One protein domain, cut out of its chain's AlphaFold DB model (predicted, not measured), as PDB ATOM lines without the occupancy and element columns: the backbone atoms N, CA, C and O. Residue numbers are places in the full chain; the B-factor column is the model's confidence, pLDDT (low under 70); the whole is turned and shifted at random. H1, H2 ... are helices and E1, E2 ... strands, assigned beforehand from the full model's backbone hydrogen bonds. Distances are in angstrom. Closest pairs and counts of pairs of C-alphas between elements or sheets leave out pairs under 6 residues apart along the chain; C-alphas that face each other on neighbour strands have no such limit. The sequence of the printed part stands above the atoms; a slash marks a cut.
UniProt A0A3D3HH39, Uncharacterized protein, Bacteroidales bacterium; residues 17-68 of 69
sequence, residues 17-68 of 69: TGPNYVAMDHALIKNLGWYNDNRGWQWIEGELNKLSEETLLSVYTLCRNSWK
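AT A GLANCE: This is residues 17 to 68 of the 69 residues of an uncharacterized protein of Bacteroidales bacterium (UniProt A0A3D3HH39). The model is shaped like a U: the hairpin of strands E1 and E2 makes one arm, the longest helix, H3, makes the other, and the short helix H2 with residues 49 to 52 makes the bend between them. The short helix H1, with the loops before and after it, lies in the gap between the two arms, towards one side and near the last turns of H3. The printed part has 52 residues, with three named helices and two named strands in the order H1, E1, E2, H2, H3; the sheet, E1 - E2, is antiparallel. The class is mixed, helices and strands, and the whole is compact, with a radius of gyration of the C-alphas of 10.4 A and spans of 29 by 25 by 17 A.

IN THESE COORDINATES: The printed part begins at Thr 17, and H1 covers residues 21 to 24, with C-alpha 21 at (29.320, 7.776, -17.527). E1 is residues 33 to 36, 9.8 A from first to last C-alpha, and starts at C-alpha 33, at (24.559, -1.724, -10.778). E2 is residues 40 to 43, 10.0 A long. H2 is residues 45 to 48. H3 is residues 53 to 66, 19.8 A long, and ends at C-alpha 66, at (21.739, 10.045, -21.273).

HOW THE PARTS SIT: E1 and E2 are a hairpin of antiparallel neighbour strands, with 155 degrees between their directions. The C-alphas of Gly 33 and Trp 43, which face each other, are 4.1 A apart. N 34 and O 42 are within hydrogen-bond range at 2.9 A, and N 40 and O 36 at 2.8 A. H2 and H3 are close but not clearly touching; their closest C-alphas, those of Leu 48 and Leu 56, are 7.3 A apart. H1 touches H3, which meets it with residues 62 to 66 alone; the closest C-alphas, of Ala 23 and Ser 66, are 6.3 A apart. E1 and E2 are both apart from H3. H1 and E2 are only just apart, the closest C-alphas being 8.2 A from each other. In H3 every O i to N i+4 pair is within hydrogen-bond range; H1 and H2 are too short for such a pair, and of their single O i to N i+3 pairs the one in H2 is within range and the one in H1 is not.

THE WHOLE: The two C-alphas farthest apart, those of Asn 38 and Glu 54, are 30.9 A from each other. The printed part has no cut. The links E1 to E2, E2 to H2 and H2 to H3 are tight, the link H1 to E1 is short, and no link is long. The mean pLDDT of the printed part is 95.4, and no printed residue is under 70.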
ATOM      1  N   THR A  17      19.542  -1.718 -21.738       94.06
ATOM      2  CA  THR A  17      20.069  -0.359 -21.839       94.06
ATOM      3  C   THR A  17      21.111  -0.120 -20.745       94.06
ATOM      4  O   THR A  17      21.088  -0.728 -19.685       94.06
ATOM      5  N   GLY A  18      22.062   0.779 -20.983       93.31
ATOM      6  CA  GLY A  18      23.019   1.213 -19.963       93.31
ATOM      7  C   GLY A  18      22.963   2.727 -19.771       93.31
ATOM      8  O   GLY A  18      22.596   3.431 -20.712       93.31
ATOM      9  N   PRO A  19      23.317   3.262 -18.595       96.19
ATOM     10  CA  PRO A  19      23.621   4.679 -18.438       96.19
ATOM     11  C   PRO A  19      24.943   5.033 -19.135       96.19
ATOM     12  O   PRO A  19      25.848   4.202 -19.230       96.19
ATOM     13  N   ASN A  20      25.086   6.278 -19.586       94.56
ATOM     14  CA  ASN A  20      26.408   6.832 -19.887       94.56
ATOM     15  C   ASN A  20      27.185   7.137 -18.586       94.56
ATOM     16  O   ASN A  20      26.618   7.091 -17.495       94.56
ATOM     17  N   TYR A  21      28.465   7.508 -18.694       92.44
ATOM     18  CA  TYR A  21      29.320   7.776 -17.527       92.44
ATOM     19  C   TYR A  21      28.759   8.825 -16.554       92.44
ATOM     20  O   TYR A  21      28.909   8.673 -15.351       92.44
ATOM     21  N   VAL A  22      28.072   9.857 -17.048       91.94
ATOM     22  CA  VAL A  22      27.481  10.902 -16.193       91.94
ATOM     23  C   VAL A  22      26.254  10.376 -15.445       91.94
ATOM     24  O   VAL A  22      26.037  10.696 -14.280       91.94
ATOM     25  N   ALA A  23      25.439   9.553 -16.105       95.00
ATOM     26  CA  ALA A  23      24.229   8.985 -15.529       95.00
ATOM     27  C   ALA A  23      24.510   7.845 -14.536       95.00
ATOM     28  O   ALA A  23      23.650   7.568 -13.701       95.00
ATOM     29  N   MET A  24      25.689   7.209 -14.581       94.75
ATOM     30  CA  MET A  24      26.083   6.168 -13.618       94.75
ATOM     31  C   MET A  24      26.049   6.675 -12.171       94.75
ATOM     32  O   MET A  24      25.575   5.965 -11.288       94.75
ATOM     33  N   ASP A  25      26.453   7.926 -11.941       94.31
ATOM     34  CA  ASP A  25      26.469   8.545 -10.609       94.31
ATOM     35  C   ASP A  25      25.102   9.092 -10.165       94.31
ATOM     36  O   ASP A  25      24.945   9.586  -9.041       94.31
ATOM     37  N   HIS A  26      24.078   9.001 -11.019       95.94
ATOM     38  CA  HIS A  26      22.746   9.481 -10.682       95.94
ATOM     39  C   HIS A  26      22.174   8.701  -9.490       95.94
ATOM     40  O   HIS A  26      22.299   7.478  -9.405       95.94
ATOM     41  N   ALA A  27      21.480   9.393  -8.580       94.94
ATOM     42  CA  ALA A  27      20.972   8.802  -7.336       94.94
ATOM     43  C   ALA A  27      20.065   7.578  -7.561       94.94
ATOM     44  O   ALA A  27      20.078   6.654  -6.754       94.94
ATOM     45  N   LEU A  28      19.321   7.565  -8.673       94.25
ATOM     46  CA  LEU A  28      18.468   6.441  -9.072       94.25
ATOM     47  C   LEU A  28      19.229   5.255  -9.683       94.25
ATOM     48  O   LEU A  28      18.645   4.190  -9.786       94.25
ATOM     49  N   ILE A  29      20.481   5.422 -10.118       95.75
ATOM     50  CA  ILE A  29      21.231   4.403 -10.873       95.75
ATOM     51  C   ILE A  29      22.375   3.811 -10.064       95.75
ATOM     52  O   ILE A  29      22.565   2.599 -10.094       95.75
ATOM     53  N   LYS A  30      23.113   4.640  -9.321       95.00
ATOM     54  CA  LYS A  30      24.390   4.259  -8.700       95.00
ATOM     55  C   LYS A  30      24.340   3.021  -7.794       95.00
ATOM     56  O   LYS A  30      25.353   2.364  -7.611       95.00
ATOM     57  N   ASN A  31      23.169   2.705  -7.235       95.56
ATOM     58  CA  ASN A  31      22.962   1.556  -6.345       95.56
ATOM     59  C   ASN A  31      22.306   0.349  -7.041       95.56
ATOM     60  O   ASN A  31      22.062  -0.666  -6.398       95.56
ATOM     61  N   LEU A  32      21.979   0.458  -8.331       97.25
ATOM     62  CA  LEU A  32      21.304  -0.586  -9.109       97.25
ATOM     63  C   LEU A  32      22.272  -1.413  -9.959       97.25
ATOM     64  O   LEU A  32      21.846  -2.321 -10.669       97.25
ATOM     65  N   GLY A  33      23.561  -1.096  -9.931       96.38
ATOM     66  CA  GLY A  33      24.559  -1.724 -10.778       96.38
ATOM     67  C   GLY A  33      25.965  -1.266 -10.437       96.38
ATOM     68  O   GLY A  33      26.185  -0.521  -9.485       96.38
ATOM     69  N   TRP A  34      26.920  -1.733 -11.226       96.25
ATOM     70  CA  TRP A  34      28.314  -1.329 -11.120       96.25
ATOM     71  C   TRP A  34      28.955  -1.288 -12.503       96.25
ATOM     72  O   TRP A  34      28.531  -1.982 -13.430       96.25
ATOM     73  N   TYR A  35      30.001  -0.478 -12.650       95.62
ATOM     74  CA  TYR A  35      30.793  -0.452 -13.872       95.62
ATOM     75  C   TYR A  35      31.905  -1.503 -13.816       95.62
ATOM     76  O   TYR A  35      32.588  -1.655 -12.803       95.62
ATOM     77  N   ASN A  36      32.086  -2.234 -14.912       94.31
ATOM     78  CA  ASN A  36      33.180  -3.172 -15.111       94.31
ATOM     79  C   ASN A  36      33.979  -2.755 -16.350       94.31
ATOM     80  O   ASN A  36      33.419  -2.699 -17.442       94.31
ATOM     81  N   ASP A  37      35.289  -2.544 -16.214       92.88
ATOM     82  CA  ASP A  37      36.133  -2.057 -17.319       92.88
ATOM     83  C   ASP A  37      36.108  -2.949 -18.573       92.88
ATOM     84  O   ASP A  37      36.282  -2.454 -19.683       92.88
ATOM     85  N   ASN A  38      35.829  -4.249 -18.427       94.31
ATOM     86  CA  ASN A  38      35.794  -5.200 -19.542       94.31
ATOM     87  C   ASN A  38      34.395  -5.399 -20.146       94.31
ATOM     88  O   ASN A  38      34.279  -5.947 -21.241       94.31
ATOM     89  N   ARG A  39      33.326  -5.041 -19.423       91.12
ATOM     90  CA  ARG A  39      31.930  -5.344 -19.812       91.12
ATOM     91  C   ARG A  39      30.996  -4.133 -19.801       91.12
ATOM     92  O   ARG A  39      29.837  -4.260 -20.178       91.12
ATOM     93  N   GLY A  40      31.490  -2.971 -19.390       92.88
ATOM     94  CA  GLY A  40      30.688  -1.777 -19.168       92.88
ATOM     95  C   GLY A  40      29.816  -1.882 -17.917       92.88
ATOM     96  O   GLY A  40      30.125  -2.608 -16.970       92.88
ATOM     97  N   TRP A  41      28.713  -1.136 -17.907       95.56
ATOM     98  CA  TRP A  41      27.739  -1.168 -16.819       95.56
ATOM     99  C   TRP A  41      27.059  -2.534 -16.716       95.56
ATOM    100  O   TRP A  41      26.648  -3.103 -17.726       95.56
ATOM    101  N   GLN A  42      26.935  -3.053 -15.500       96.81
ATOM    102  CA  GLN A  42      26.246  -4.298 -15.185       96.81
ATOM    103  C   GLN A  42      25.159  -4.010 -14.151       96.81
ATOM    104  O   GLN A  42      25.425  -3.397 -13.118       96.81
ATOM    105  N   TRP A  43      23.935  -4.451 -14.427       97.06
ATOM    106  CA  TRP A  43      22.803  -4.280 -13.520       97.06
ATOM    107  C   TRP A  43      22.752  -5.383 -12.462       97.06
ATOM    108  O   TRP A  43      23.017  -6.549 -12.747       97.06
ATOM    109  N   ILE A  44      22.332  -5.025 -11.248       97.12
ATOM    110  CA  ILE A  44      21.941  -5.980 -10.214       97.12
ATOM    111  C   ILE A  44      20.461  -6.308 -10.435       97.12
ATOM    112  O   ILE A  44      19.573  -5.598  -9.965       97.12
ATOM    113  N   GLU A  45      20.180  -7.396 -11.149       94.88
ATOM    114  CA  GLU A  45      18.811  -7.813 -11.493       94.88
ATOM    115  C   GLU A  45      17.902  -7.961 -10.259       94.88
ATOM    116  O   GLU A  45      16.731  -7.582 -10.287       94.88
ATOM    117  N   GLY A  46      18.452  -8.433  -9.136       95.38
ATOM    118  CA  GLY A  46      17.725  -8.525  -7.869       95.38
ATOM    119  C   GLY A  46      17.275  -7.171  -7.306       95.38
ATOM    120  O   GLY A  46      16.225  -7.111  -6.672       95.38
ATOM    121  N   GLU A  47      18.017  -6.086  -7.549       97.06
ATOM    122  CA  GLU A  47      17.602  -4.737  -7.139       97.06
ATOM    123  C   GLU A  47      16.567  -4.159  -8.105       97.06
ATOM    124  O   GLU A  47      15.580  -3.580  -7.658       97.06
ATOM    125  N   LEU A  48      16.719  -4.388  -9.415       96.94
ATOM    126  CA  LEU A  48      15.733  -3.954 -10.412       96.94
ATOM    127  C   LEU A  48      14.350  -4.562 -10.155       96.94
ATOM    128  O   LEU A  48      13.346  -3.853 -10.174       96.94
ATOM    129  N   ASN A  49      14.293  -5.853  -9.828       96.19
ATOM    130  CA  ASN A  49      13.035  -6.543  -9.543       96.19
ATOM    131  C   ASN A  49      12.314  -6.030  -8.283       96.19
ATOM    132  O   ASN A  49      11.113  -6.253  -8.132       96.19
ATOM    133  N   LYS A  50      12.995  -5.308  -7.385       96.81
ATOM    134  CA  LYS A  50      12.368  -4.686  -6.204       96.81
ATOM    135  C   LYS A  50      11.692  -3.351  -6.520       96.81
ATOM    136  O   LYS A  50      10.876  -2.889  -5.728       96.81
ATOM    137  N   LEU A  51      12.014  -2.732  -7.654       97.25
ATOM    138  CA  LEU A  51      11.488  -1.422  -8.026       97.25
ATOM    139  C   LEU A  51      10.024  -1.501  -8.481       97.25
ATOM    140  O   LEU A  51       9.532  -2.549  -8.914       97.25
ATOM    141  N   SER A  52       9.321  -0.372  -8.384       97.38
ATOM    142  CA  SER A  52       8.013  -0.198  -9.021       97.38
ATOM    143  C   SER A  52       8.164  -0.008 -10.533       97.38
ATOM    144  O   SER A  52       9.221   0.409 -11.012       97.38
ATOM    145  N   GLU A  53       7.091  -0.255 -11.284       97.25
ATOM    146  CA  GLU A  53       7.042  -0.028 -12.736       97.25
ATOM    147  C   GLU A  53       7.373   1.428 -13.100       97.25
ATOM    148  O   GLU A  53       8.188   1.681 -13.986       97.25
ATOM    149  N   GLU A  54       6.835   2.397 -12.354       96.62
ATOM    150  CA  GLU A  54       7.126   3.826 -12.537       96.62
ATOM    151  C   GLU A  54       8.615   4.150 -12.342       96.62
ATOM    152  O   GLU A  54       9.204   4.943 -13.088       96.62
ATOM    153  N   THR A  55       9.250   3.509 -11.356       97.38
ATOM    154  CA  THR A  55      10.679   3.698 -11.088       97.38
ATOM    155  C   THR A  55      11.521   3.051 -12.184       97.38
ATOM    156  O   THR A  55      12.458   3.679 -12.670       97.38
ATOM    157  N   LEU A  56      11.164   1.844 -12.634       97.75
ATOM    158  CA  LEU A  56      11.829   1.174 -13.757       97.75
ATOM    159  C   LEU A  56      11.735   2.003 -15.040       97.75
ATOM    160  O   LEU A  56      12.743   2.205 -15.717       97.75
ATOM    161  N   LEU A  57      10.558   2.557 -15.341       96.50
ATOM    162  CA  LEU A  57      10.363   3.442 -16.486       96.50
ATOM    163  C   LEU A  57      11.219   4.712 -16.379       96.50
ATOM    164  O   LEU A  57      11.795   5.160 -17.376       96.50
ATOM    165  N   SER A  58      11.335   5.279 -15.176       97.06
ATOM    166  CA  SER A  58      12.180   6.449 -14.910       97.06
ATOM    167  C   SER A  58      13.663   6.132 -15.109       97.06
ATOM    168  O   SER A  58      14.363   6.893 -15.776       97.06
ATOM    169  N   VAL A  59      14.133   4.984 -14.604       97.62
ATOM    170  CA  VAL A  59      15.508   4.495 -14.809       97.62
ATOM    171  C   VAL A  59      15.781   4.282 -16.296       97.62
ATOM    172  O   VAL A  59      16.744   4.837 -16.823       97.62
ATOM    173  N   TYR A  60      14.905   3.558 -16.999       96.81
ATOM    174  CA  TYR A  60      15.013   3.345 -18.443       96.81
ATOM    175  C   TYR A  60      15.094   4.672 -19.206       96.81
ATOM    176  O   TYR A  60      15.971   4.860 -20.051       96.81
ATOM    177  N   THR A  61      14.203   5.614 -18.891       95.88
ATOM    178  CA  THR A  61      14.147   6.924 -19.547       95.88
ATOM    179  C   THR A  61      15.419   7.727 -19.296       95.88
ATOM    180  O   THR A  61      15.955   8.314 -20.240       95.88
ATOM    181  N   LEU A  62      15.932   7.725 -18.061       96.44
ATOM    182  CA  LEU A  62      17.184   8.390 -17.707       96.44
ATOM    183  C   LEU A  62      18.354   7.802 -18.503       96.44
ATOM    184  O   LEU A  62      19.068   8.543 -19.178       96.44
ATOM    185  N   CYS A  63      18.505   6.476 -18.494       96.00
ATOM    186  CA  CYS A  63      19.556   5.794 -19.244       96.00
ATOM    187  C   CYS A  63      19.452   6.098 -20.741       96.00
ATOM    188  O   CYS A  63      20.416   6.566 -21.344       96.00
ATOM    189  N   ARG A  64      18.270   5.919 -21.341       95.56
ATOM    190  CA  ARG A  64      18.031   6.170 -22.770       95.56
ATOM    191  C   ARG A  64      18.347   7.610 -23.162       95.56
ATOM    192  O   ARG A  64      18.932   7.841 -24.219       95.56
ATOM    193  N   ASN A  65      17.924   8.581 -22.356       95.75
ATOM    194  CA  ASN A  65      18.139   9.992 -22.659       95.75
ATOM    195  C   ASN A  65      19.580  10.430 -22.392       95.75
ATOM    196  O   ASN A  65      20.037  11.344 -23.064       95.75
ATOM    197  N   SER A  66      20.320   9.748 -21.509       94.75
ATOM    198  CA  SER A  66      21.739  10.045 -21.273       94.75
ATOM    199  C   SER A  66      22.602   9.906 -22.539       94.75
ATOM    200  O   SER A  66      23.626  10.567 -22.672       94.75
ATOM    201  N   TRP A  67      22.174   9.102 -23.514       92.12
ATOM    202  CA  TRP A  67      22.879   8.928 -24.790       92.12
ATOM    203  C   TRP A  67      22.426   9.872 -25.904       92.12
ATOM    204  O   TRP A  67      23.027   9.882 -26.979       92.12
ATOM    205  N   LYS A  68      21.361  10.651 -25.689       89.88
ATOM    206  CA  LYS A  68      20.895  11.630 -26.672       89.88
ATOM    207  C   LYS A  68      21.684  12.925 -26.487       89.88
ATOM    208  O   LYS A  68      21.816  13.405 -25.366       89.88
TER     209      LYS A  68